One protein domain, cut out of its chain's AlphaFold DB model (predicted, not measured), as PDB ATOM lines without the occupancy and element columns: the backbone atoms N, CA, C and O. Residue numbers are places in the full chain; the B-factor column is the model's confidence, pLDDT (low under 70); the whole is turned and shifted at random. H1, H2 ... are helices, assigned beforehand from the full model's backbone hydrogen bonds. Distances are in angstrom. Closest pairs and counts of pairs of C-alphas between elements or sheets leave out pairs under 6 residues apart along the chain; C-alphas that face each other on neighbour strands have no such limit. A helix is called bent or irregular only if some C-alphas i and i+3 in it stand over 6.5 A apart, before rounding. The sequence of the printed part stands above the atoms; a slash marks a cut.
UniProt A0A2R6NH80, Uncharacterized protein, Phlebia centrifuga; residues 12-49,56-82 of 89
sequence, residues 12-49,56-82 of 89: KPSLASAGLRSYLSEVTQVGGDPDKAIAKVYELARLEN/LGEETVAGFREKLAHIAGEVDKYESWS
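AT A GLANCE: This is residues 12 to 49 and 56 to 82 of the 89 residues of an uncharacterized protein of Phlebia centrifuga (UniProt A0A2R6NH80). Look for three separate helices in a wide, open spread: H1 and H2 stand at the two ends of the stretched link of residues 27 to 33, and the long helix H3 reaches away from them as a free arm. No helix packs on another. The printed part has 65 residues with three named helices, in the order H1, H2, H3, and no named strand; its class is all helix. It is extended, with a radius of gyration of the C-alphas of 18.6 A, and flat, spanning 46 by 45 by 19 A.

HOW THE PARTS SIT: Begin with H1, residues 16 to 26, which touches no helix. Go on through a short link of 7 residues to H2, residues 34 to 44; H1 and H2 are apart. Past the cut comes H3, residues 58 to 82, which is apart from H1 and from H2. Residues 60 to 82, which belong to H3, stand free. In H1 and H2 every O i to N i+4 pair is within hydrogen-bond range; in H3 it is 18 of 21.

IN THESE COORDINATES: Find C-alpha 16 at (11.963, -35.210, 34.161); from there H1 runs 15.7 A to C-alpha 26. H2 runs 15.1 A from C-alpha 34 at (33.566, -42.301, 50.511) to C-alpha 44. H3 runs 35.0 A from Glu 58 to C-alpha 82 at (34.690, -29.557, 8.751). It has a kink of 41 degrees near residue 76 and is irregular: C-alphas 77 and 80 are 7.9 A apart.

THE WHOLE: The two C-alphas farthest apart are those of Pro 13 and Glu 48, at 47.7 A. Residues 50 to 55 are not printed, and C-alphas 49 and 56 are 17.9 A apart across this cut, in the link from H2 to H3. The mean pLDDT of the printed part is 91.7; look at residues 28 to 30 for the values under 70.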
ATOM      1  N   LYS A  12       6.012 -31.356  40.341       91.88
ATOM      2  CA  LYS A  12       5.122 -31.754  39.241       91.88
ATOM      3  C   LYS A  12       5.562 -33.116  38.671       91.88
ATOM      4  O   LYS A  12       6.690 -33.204  38.185       91.88
ATOM      5  N   PRO A  13       4.684 -34.140  38.637       84.38
ATOM      6  CA  PRO A  13       5.053 -35.489  38.189       84.38
ATOM      7  C   PRO A  13       5.524 -35.574  36.733       84.38
ATOM      8  O   PRO A  13       6.290 -36.463  36.385       84.38
ATOM      9  N   SER A  14       5.095 -34.641  35.879       91.88
ATOM     10  CA  SER A  14       5.501 -34.581  34.471       91.88
ATOM     11  C   SER A  14       6.931 -34.074  34.255       91.88
ATOM     12  O   SER A  14       7.431 -34.117  33.132       91.88
ATOM     13  N   LEU A  15       7.598 -33.563  35.293       92.00
ATOM     14  CA  LEU A  15       8.964 -33.073  35.170       92.00
ATOM     15  C   LEU A  15       9.943 -34.243  35.171       92.00
ATOM     16  O   LEU A  15       9.959 -35.051  36.100       92.00
ATOM     17  N   ALA A  16      10.860 -34.249  34.204       89.75
ATOM     18  CA  ALA A  16      11.963 -35.210  34.161       89.75
ATOM     19  C   ALA A  16      12.765 -35.238  35.478       89.75
ATOM     20  O   ALA A  16      13.192 -36.295  35.934       89.75
ATOM     21  N   SER A  17      12.905 -34.085  36.142       88.00
ATOM     22  CA  SER A  17      13.560 -33.989  37.448       88.00
ATOM     23  C   SER A  17      12.821 -34.730  38.564       88.00
ATOM     24  O   SER A  17      13.471 -35.230  39.476       88.00
ATOM     25  N   ALA A  18      11.484 -34.775  38.529       88.69
ATOM     26  CA  ALA A  18      10.689 -35.493  39.523       88.69
ATOM     27  C   ALA A  18      10.850 -37.009  39.336       88.69
ATOM     28  O   ALA A  18      11.143 -37.715  40.300       88.69
ATOM     29  N   GLY A  19      10.781 -37.481  38.086       88.38
ATOM     30  CA  GLY A  19      11.025 -38.885  37.741       88.38
ATOM     31  C   GLY A  19      12.434 -39.356  38.116       88.38
ATOM     32  O   GLY A  19      12.584 -40.369  38.796       88.38
ATOM     33  N   LEU A  20      13.471 -38.586  37.762       87.25
ATOM     34  CA  LEU A  20      14.859 -38.934  38.087       87.25
ATOM     35  C   LEU A  20      15.111 -38.987  39.601       87.25
ATOM     36  O   LEU A  20      15.802 -39.887  40.069       87.25
ATOM     37  N   ARG A  21      14.556 -38.052  40.387       85.19
ATOM     38  CA  ARG A  21      14.692 -38.091  41.855       85.19
ATOM     39  C   ARG A  21      14.016 -39.319  42.457       85.19
ATOM     40  O   ARG A  21      14.606 -39.915  43.351       85.19
ATOM     41  N   SER A  22      12.831 -39.698  41.966       84.88
ATOM     42  CA  SER A  22      12.141 -40.919  42.410       84.88
ATOM     43  C   SER A  22      13.011 -42.145  42.155       84.88
ATOM     44  O   SER A  22      13.334 -42.871  43.088       84.88
ATOM     45  N   TYR A  23      13.501 -42.299  40.923       84.75
ATOM     46  CA  TYR A  23      14.397 -43.395  40.562       84.75
ATOM     47  C   TYR A  23      15.649 -43.437  41.452       84.75
ATOM     48  O   TYR A  23      15.966 -44.466  42.035       84.75
ATOM     49  N   LEU A  24      16.328 -42.303  41.642       82.81
ATOM     50  CA  LEU A  24      17.523 -42.228  42.490       82.81
ATOM     51  C   LEU A  24      17.234 -42.480  43.978       82.81
ATOM     52  O   LEU A  24      18.137 -42.884  44.704       82.81
ATOM     53  N   SER A  25      16.005 -42.240  44.444       80.88
ATOM     54  CA  SER A  25      15.592 -42.592  45.808       80.88
ATOM     55  C   SER A  25      15.398 -44.101  45.995       80.88
ATOM     56  O   SER A  25      15.589 -44.603  47.100       80.88
ATOM     57  N   GLU A  26      15.088 -44.820  44.914       82.38
ATOM     58  CA  GLU A  26      14.945 -46.280  44.885       82.38
ATOM     59  C   GLU A  26      16.292 -47.001  44.696       82.38
ATOM     60  O   GLU A  26      16.419 -48.179  45.035       82.38
ATOM     61  N   VAL A  27      17.327 -46.306  44.207       78.56
ATOM     62  CA  VAL A  27      18.691 -46.848  44.114       78.56
ATOM     63  C   VAL A  27      19.286 -46.974  45.519       78.56
ATOM     64  O   VAL A  27      19.812 -46.027  46.104       78.56
ATOM     65  N   THR A  28      19.213 -48.185  46.068       62.81
ATOM     66  CA  THR A  28      19.679 -48.504  47.427       62.81
ATOM     67  C   THR A  28      21.178 -48.790  47.508       62.81
ATOM     68  O   THR A  28      21.757 -48.678  48.589       62.81
ATOM     69  N   GLN A  29      21.832 -49.106  46.385       66.81
ATOM     70  CA  GLN A  29      23.268 -49.376  46.328       66.81
ATOM     71  C   GLN A  29      23.970 -48.423  45.368       66.81
ATOM     72  O   GLN A  29      24.090 -48.670  44.173       66.81
ATOM     73  N   VAL A  30      24.457 -47.317  45.922       69.88
ATOM     74  CA  VAL A  30      25.489 -46.513  45.271       69.88
ATOM     75  C   VAL A  30      26.819 -47.112  45.719       69.88
ATOM     76  O   VAL A  30      27.141 -47.053  46.905       69.88
ATOM     77  N   GLY A  31      27.528 -47.774  44.804       77.19
ATOM     78  CA  GLY A  31      28.827 -48.381  45.089       77.19
ATOM     79  C   GLY A  31      29.903 -47.344  45.434       77.19
ATOM     80  O   GLY A  31      29.731 -46.142  45.226       77.19
ATOM     81  N   GLY A  32      31.037 -47.828  45.938       84.50
ATOM     82  CA  GLY A  32      32.190 -47.001  46.296       84.50
ATOM     83  C   GLY A  32      32.305 -46.703  47.792       84.50
ATOM     84  O   GLY A  32      31.365 -46.853  48.567       84.50
ATOM     85  N   ASP A  33      33.508 -46.301  48.193       91.00
ATOM     86  CA  ASP A  33      33.886 -46.035  49.580       91.00
ATOM     87  C   ASP A  33      34.222 -44.537  49.713       91.00
ATOM     88  O   ASP A  33      35.207 -44.081  49.117       91.00
ATOM     89  N   PRO A  34      33.396 -43.748  50.428       90.00
ATOM     90  CA  PRO A  34      33.566 -42.301  50.511       90.00
ATOM     91  C   PRO A  34      34.854 -41.899  51.239       90.00
ATOM     92  O   PRO A  34      35.465 -40.896  50.864       90.00
ATOM     93  N   ASP A  35      35.306 -42.694  52.212       95.06
ATOM     94  CA  ASP A  35      36.527 -42.420  52.970       95.06
ATOM     95  C   ASP A  35      37.762 -42.621  52.083       95.06
ATOM     96  O   ASP A  35      38.686 -41.801  52.065       95.06
ATOM     97  N   LYS A  36      37.754 -43.666  51.247       95.06
ATOM     98  CA  LYS A  36      38.805 -43.856  50.234       95.06
ATOM     99  C   LYS A  36      38.761 -42.780  49.153       95.06
ATOM    100  O   LYS A  36      39.815 -42.322  48.709       95.06
ATOM    101  N   ALA A  37      37.568 -42.361  48.731       94.19
ATOM    102  CA  ALA A  37      37.417 -41.319  47.723       94.19
ATOM    103  C   ALA A  37      37.986 -39.978  48.211       94.19
ATOM    104  O   ALA A  37      38.778 -39.357  47.500       94.19
ATOM    105  N   ILE A  38      37.656 -39.550  49.437       95.62
ATOM    106  CA  ILE A  38      38.157 -38.277  49.972       95.62
ATOM    107  C   ILE A  38      39.671 -38.311  50.212       95.62
ATOM    108  O   ILE A  38      40.346 -37.313  49.959       95.62
ATOM    109  N   ALA A  39      40.236 -39.460  50.597       97.25
ATOM    110  CA  ALA A  39      41.686 -39.622  50.690       97.25
ATOM    111  C   ALA A  39      42.382 -39.330  49.347       97.25
ATOM    112  O   ALA A  39      43.373 -38.600  49.313       97.25
ATOM    113  N   LYS A  40      41.818 -39.796  48.221       97.06
ATOM    114  CA  LYS A  40      42.337 -39.479  46.877       97.06
ATOM    115  C   LYS A  40      42.181 -38.016  46.488       97.06
ATOM    116  O   LYS A  40      43.060 -37.477  45.822       97.06
ATOM    117  N   VAL A  41      41.129 -37.342  46.945       96.31
ATOM    118  CA  VAL A  41      40.982 -35.889  46.754       96.31
ATOM    119  C   VAL A  41      42.060 -35.116  47.526       96.31
ATOM    120  O   VAL A  41      42.638 -34.175  46.985       96.31
ATOM    121  N   TYR A  42      42.396 -35.532  48.752       97.38
ATOM    122  CA  TYR A  42      43.506 -34.932  49.506       97.38
ATOM    123  C   TYR A  42      44.866 -35.152  48.839       97.38
ATOM    124  O   TYR A  42      45.704 -34.252  48.858       97.38
ATOM    125  N   GLU A  43      45.099 -36.329  48.253       97.06
ATOM    126  CA  GLU A  43      46.302 -36.594  47.455       97.06
ATOM    127  C   GLU A  43      46.352 -35.694  46.208       97.06
ATOM    128  O   GLU A  43      47.375 -35.061  45.954       97.06
ATOM    129  N   LEU A  44      45.235 -35.569  45.477       97.12
ATOM    130  CA  LEU A  44      45.106 -34.717  44.288       97.12
ATOM    131  C   LEU A  44      45.447 -33.248  44.587       97.12
ATOM    132  O   LEU A  44      46.163 -32.618  43.813       97.12
ATOM    133  N   ALA A  45      44.976 -32.716  45.717       96.75
ATOM    134  CA  ALA A  45      45.213 -31.330  46.124       96.75
ATOM    135  C   ALA A  45      46.689 -31.011  46.436       96.75
ATOM    136  O   ALA A  45      47.048 -29.843  46.563       96.75
ATOM    137  N   ARG A  46      47.538 -32.034  46.588       97.44
ATOM    138  CA  ARG A  46      48.975 -31.892  46.872       97.44
ATOM    139  C   ARG A  46      49.854 -32.046  45.633       97.44
ATOM    140  O   ARG A  46      51.071 -31.926  45.751       97.44
ATOM    141  N   LEU A  47      49.276 -32.341  44.468       97.81
ATOM    142  CA  LEU A  47      50.035 -32.406  43.223       97.81
ATOM    143  C   LEU A  47      50.460 -30.997  42.803       97.81
ATOM    144  O   LEU A  47      49.650 -30.077  42.814       97.81
ATOM    145  N   GLU A  48      51.714 -30.848  42.382       97.94
ATOM    146  CA  GLU A  48      52.224 -29.583  41.834       97.94
ATOM    147  C   GLU A  48      51.468 -29.178  40.558       97.94
ATOM    148  O   GLU A  48      51.147 -28.011  40.363       97.94
ATOM    149  N   ASN A  49      51.118 -30.165  39.727       96.69
ATOM    150  CA  ASN A  49      50.355 -29.990  38.493       96.69
ATOM    151  C   ASN A  49      49.177 -30.981  38.457       96.69
ATOM    152  O   ASN A  49      49.300 -32.066  37.879       96.69
ATOM    153  N   LEU A  56      37.276 -41.366  39.442       94.00
ATOM    154  CA  LEU A  56      37.379 -42.169  40.666       94.00
ATOM    155  C   LEU A  56      36.453 -43.390  40.562       94.00
ATOM    156  O   LEU A  56      35.257 -43.237  40.311       94.00
ATOM    157  N   GLY A  57      37.013 -44.588  40.753       92.00
ATOM    158  CA  GLY A  57      36.321 -45.873  40.580       92.00
ATOM    159  C   GLY A  57      36.568 -46.517  39.209       92.00
ATOM    160  O   GLY A  57      36.718 -45.825  38.202       92.00
ATOM    161  N   GLU A  58      36.624 -47.850  39.173       91.69
ATOM    162  CA  GLU A  58      36.959 -48.623  37.964       91.69
ATOM    163  C   GLU A  58      35.909 -48.464  36.860       91.69
ATOM    164  O   GLU A  58      36.257 -48.211  35.706       91.69
ATOM    165  N   GLU A  59      34.626 -48.511  37.223       90.50
ATOM    166  CA  GLU A  59      33.511 -48.285  36.295       90.50
ATOM    167  C   GLU A  59      33.569 -46.883  35.678       90.50
ATOM    168  O   GLU A  59      33.383 -46.717  34.472       90.50
ATOM    169  N   THR A  60      33.915 -45.869  36.478       92.25
ATOM    170  CA  THR A  60      34.094 -44.496  35.993       92.25
ATOM    171  C   THR A  60      35.222 -44.425  34.966       92.25
ATOM    172  O   THR A  60      35.071 -43.776  33.934       92.25
ATOM    173  N   VAL A  61      36.351 -45.104  35.207       95.88
ATOM    174  CA  VAL A  61      37.464 -45.160  34.244       95.88
ATOM    175  C   VAL A  61      37.026 -45.836  32.943       95.88
ATOM    176  O   VAL A  61      37.329 -45.317  31.866       95.88
ATOM    177  N   ALA A  62      36.300 -46.954  33.024       95.94
ATOM    178  CA  ALA A  62      35.777 -47.656  31.855       95.94
ATOM    179  C   ALA A  62      34.822 -46.769  31.040       95.94
ATOM    180  O   ALA A  62      35.046 -46.574  29.845       95.94
ATOM    181  N   GLY A  63      33.841 -46.139  31.692       95.75
ATOM    182  CA  GLY A  63      32.877 -45.257  31.030       95.75
ATOM    183  C   GLY A  63      33.518 -44.009  30.415       95.75
ATOM    184  O   GLY A  63      33.136 -43.581  29.328       95.75
ATOM    185  N   PHE A  64      34.547 -43.439  31.055       96.88
ATOM    186  CA  PHE A  64      35.317 -42.345  30.454       96.88
ATOM    187  C   PHE A  64      36.039 -42.790  29.182       96.88
ATOM    188  O   PHE A  64      36.004 -42.073  28.184       96.88
ATOM    189  N   ARG A  65      36.681 -43.964  29.198       97.19
ATOM    190  CA  ARG A  65      37.379 -44.503  28.022       97.19
ATOM    191  C   ARG A  65      36.415 -44.793  26.881       97.19
ATOM    192  O   ARG A  65      36.692 -44.393  25.756       97.19
ATOM    193  N   GLU A  66      35.288 -45.431  27.176       98.00
ATOM    194  CA  GLU A  66      34.246 -45.724  26.193       98.00
ATOM    195  C   GLU A  66      33.711 -44.439  25.555       98.00
ATOM    196  O   GLU A  66      33.704 -44.308  24.331       98.00
ATOM    197  N   LYS A  67      33.351 -43.441  26.372       97.38
ATOM    198  CA  LYS A  67      32.866 -42.151  25.875       97.38
ATOM    199  C   LYS A  67      33.894 -41.449  24.988       97.38
ATOM    200  O   LYS A  67      33.525 -40.896  23.956       97.38
ATOM    201  N   LEU A  68      35.165 -41.441  25.389       97.69
ATOM    202  CA  LEU A  68      36.226 -40.826  24.590       97.69
ATOM    203  C   LEU A  68      36.422 -41.556  23.262       97.69
ATOM    204  O   LEU A  68      36.554 -40.893  22.239       97.69
ATOM    205  N   ALA A  69      36.394 -42.890  23.264       98.12
ATOM    206  CA  ALA A  69      36.491 -43.683  22.043       98.12
ATOM    207  C   ALA A  69      35.309 -43.422  21.097       98.12
ATOM    208  O   ALA A  69      35.518 -43.271  19.896       98.12
ATOM    209  N   HIS A  70      34.090 -43.305  21.632       98.19
ATOM    210  CA  HIS A  70      32.908 -42.969  20.840       98.19
ATOM    211  C   HIS A  70      33.041 -41.592  20.184       98.19
ATOM    212  O   HIS A  70      32.901 -41.473  18.973       98.19
ATOM    213  N   ILE A  71      33.377 -40.567  20.976       98.12
ATOM    214  CA  ILE A  71      33.545 -39.197  20.473       98.12
ATOM    215  C   ILE A  71      34.659 -39.143  19.425       98.12
ATOM    216  O   ILE A  71      34.464 -38.550  18.371       98.12
ATOM    217  N   ALA A  72      35.811 -39.762  19.693       98.19
ATOM    218  CA  ALA A  72      36.917 -39.801  18.741       98.19
ATOM    219  C   ALA A  72      36.497 -40.475  17.426       98.19
ATOM    220  O   ALA A  72      36.715 -39.915  16.358       98.19
ATOM    221  N   GLY A  73      35.799 -41.614  17.500       98.12
ATOM    222  CA  GLY A  73      35.296 -42.300  16.312       98.12
ATOM    223  C   GLY A  73      34.279 -41.475  15.516       98.12
ATOM    224  O   GLY A  73      34.285 -41.513  14.287       98.12
ATOM    225  N   GLU A  74      33.416 -40.704  16.182       97.94
ATOM    226  CA  GLU A  74      32.503 -39.772  15.510       97.94
ATOM    227  C   GLU A  74      33.253 -38.618  14.839       97.94
ATOM    228  O   GLU A  74      32.933 -38.269  13.702       97.94
ATOM    229  N   VAL A  75      34.264 -38.061  15.509       97.38
ATOM    230  CA  VAL A  75      35.131 -37.018  14.946       97.38
ATOM    231  C   VAL A  75      35.821 -37.529  13.687       97.38
ATOM    232  O   VAL A  75      35.709 -36.886  12.648       97.38
ATOM    233  N   ASP A  76      36.443 -38.706  13.740       97.38
ATOM    234  CA  ASP A  76      37.136 -39.298  12.592       97.38
ATOM    235  C   ASP A  76      36.167 -39.576  11.433       97.38
ATOM    236  O   ASP A  76      36.466 -39.314  10.266       97.38
ATOM    237  N   LYS A  77      34.961 -40.072  11.740       97.62
ATOM    238  CA  LYS A  77      33.941 -40.391  10.734       97.62
ATOM    239  C   LYS A  77      33.448 -39.157   9.979       97.62
ATOM    240  O   LYS A  77      33.159 -39.255   8.785       97.62
ATOM    241  N   TYR A  78      33.304 -38.029  10.667       96.25
ATOM    242  CA  TYR A  78      32.721 -36.810  10.103       96.25
ATOM    243  C   TYR A  78      33.744 -35.681   9.920       96.25
ATOM    244  O   TYR A  78      33.355 -34.554   9.621       96.25
ATOM    245  N   GLU A  79      35.045 -35.968  10.026       94.94
ATOM    246  CA  GLU A  79      36.128 -34.979   9.914       94.94
ATOM    247  C   GLU A  79      36.004 -34.141   8.632       94.94
ATOM    248  O   GLU A  79      36.129 -32.915   8.651       94.94
ATOM    249  N   SER A  80      35.687 -34.792   7.508       94.31
ATOM    250  CA  SER A  80      35.572 -34.142   6.199       94.31
ATOM    251  C   SER A  80      34.493 -33.063   6.135       94.31
ATOM    252  O   SER A  80      34.626 -32.146   5.332       94.31
ATOM    253  N   TRP A  81      33.470 -33.122   6.992       94.31
ATOM    254  CA  TRP A  81      32.407 -32.115   7.043       94.31
ATOM    255  C   TRP A  81      32.900 -30.780   7.597       94.31
ATOM    256  O   TRP A  81      32.232 -29.765   7.429       94.31
ATOM    257  N   SER A  82      34.062 -30.777   8.251       91.94
ATOM    258  CA  SER A  82      34.690 -29.557   8.751       91.94
ATOM    259  C   SER A  82      35.527 -28.841   7.690       91.94
ATOM    260  O   SER A  82      35.950 -27.706   7.918       91.94
TER     261      SER A  82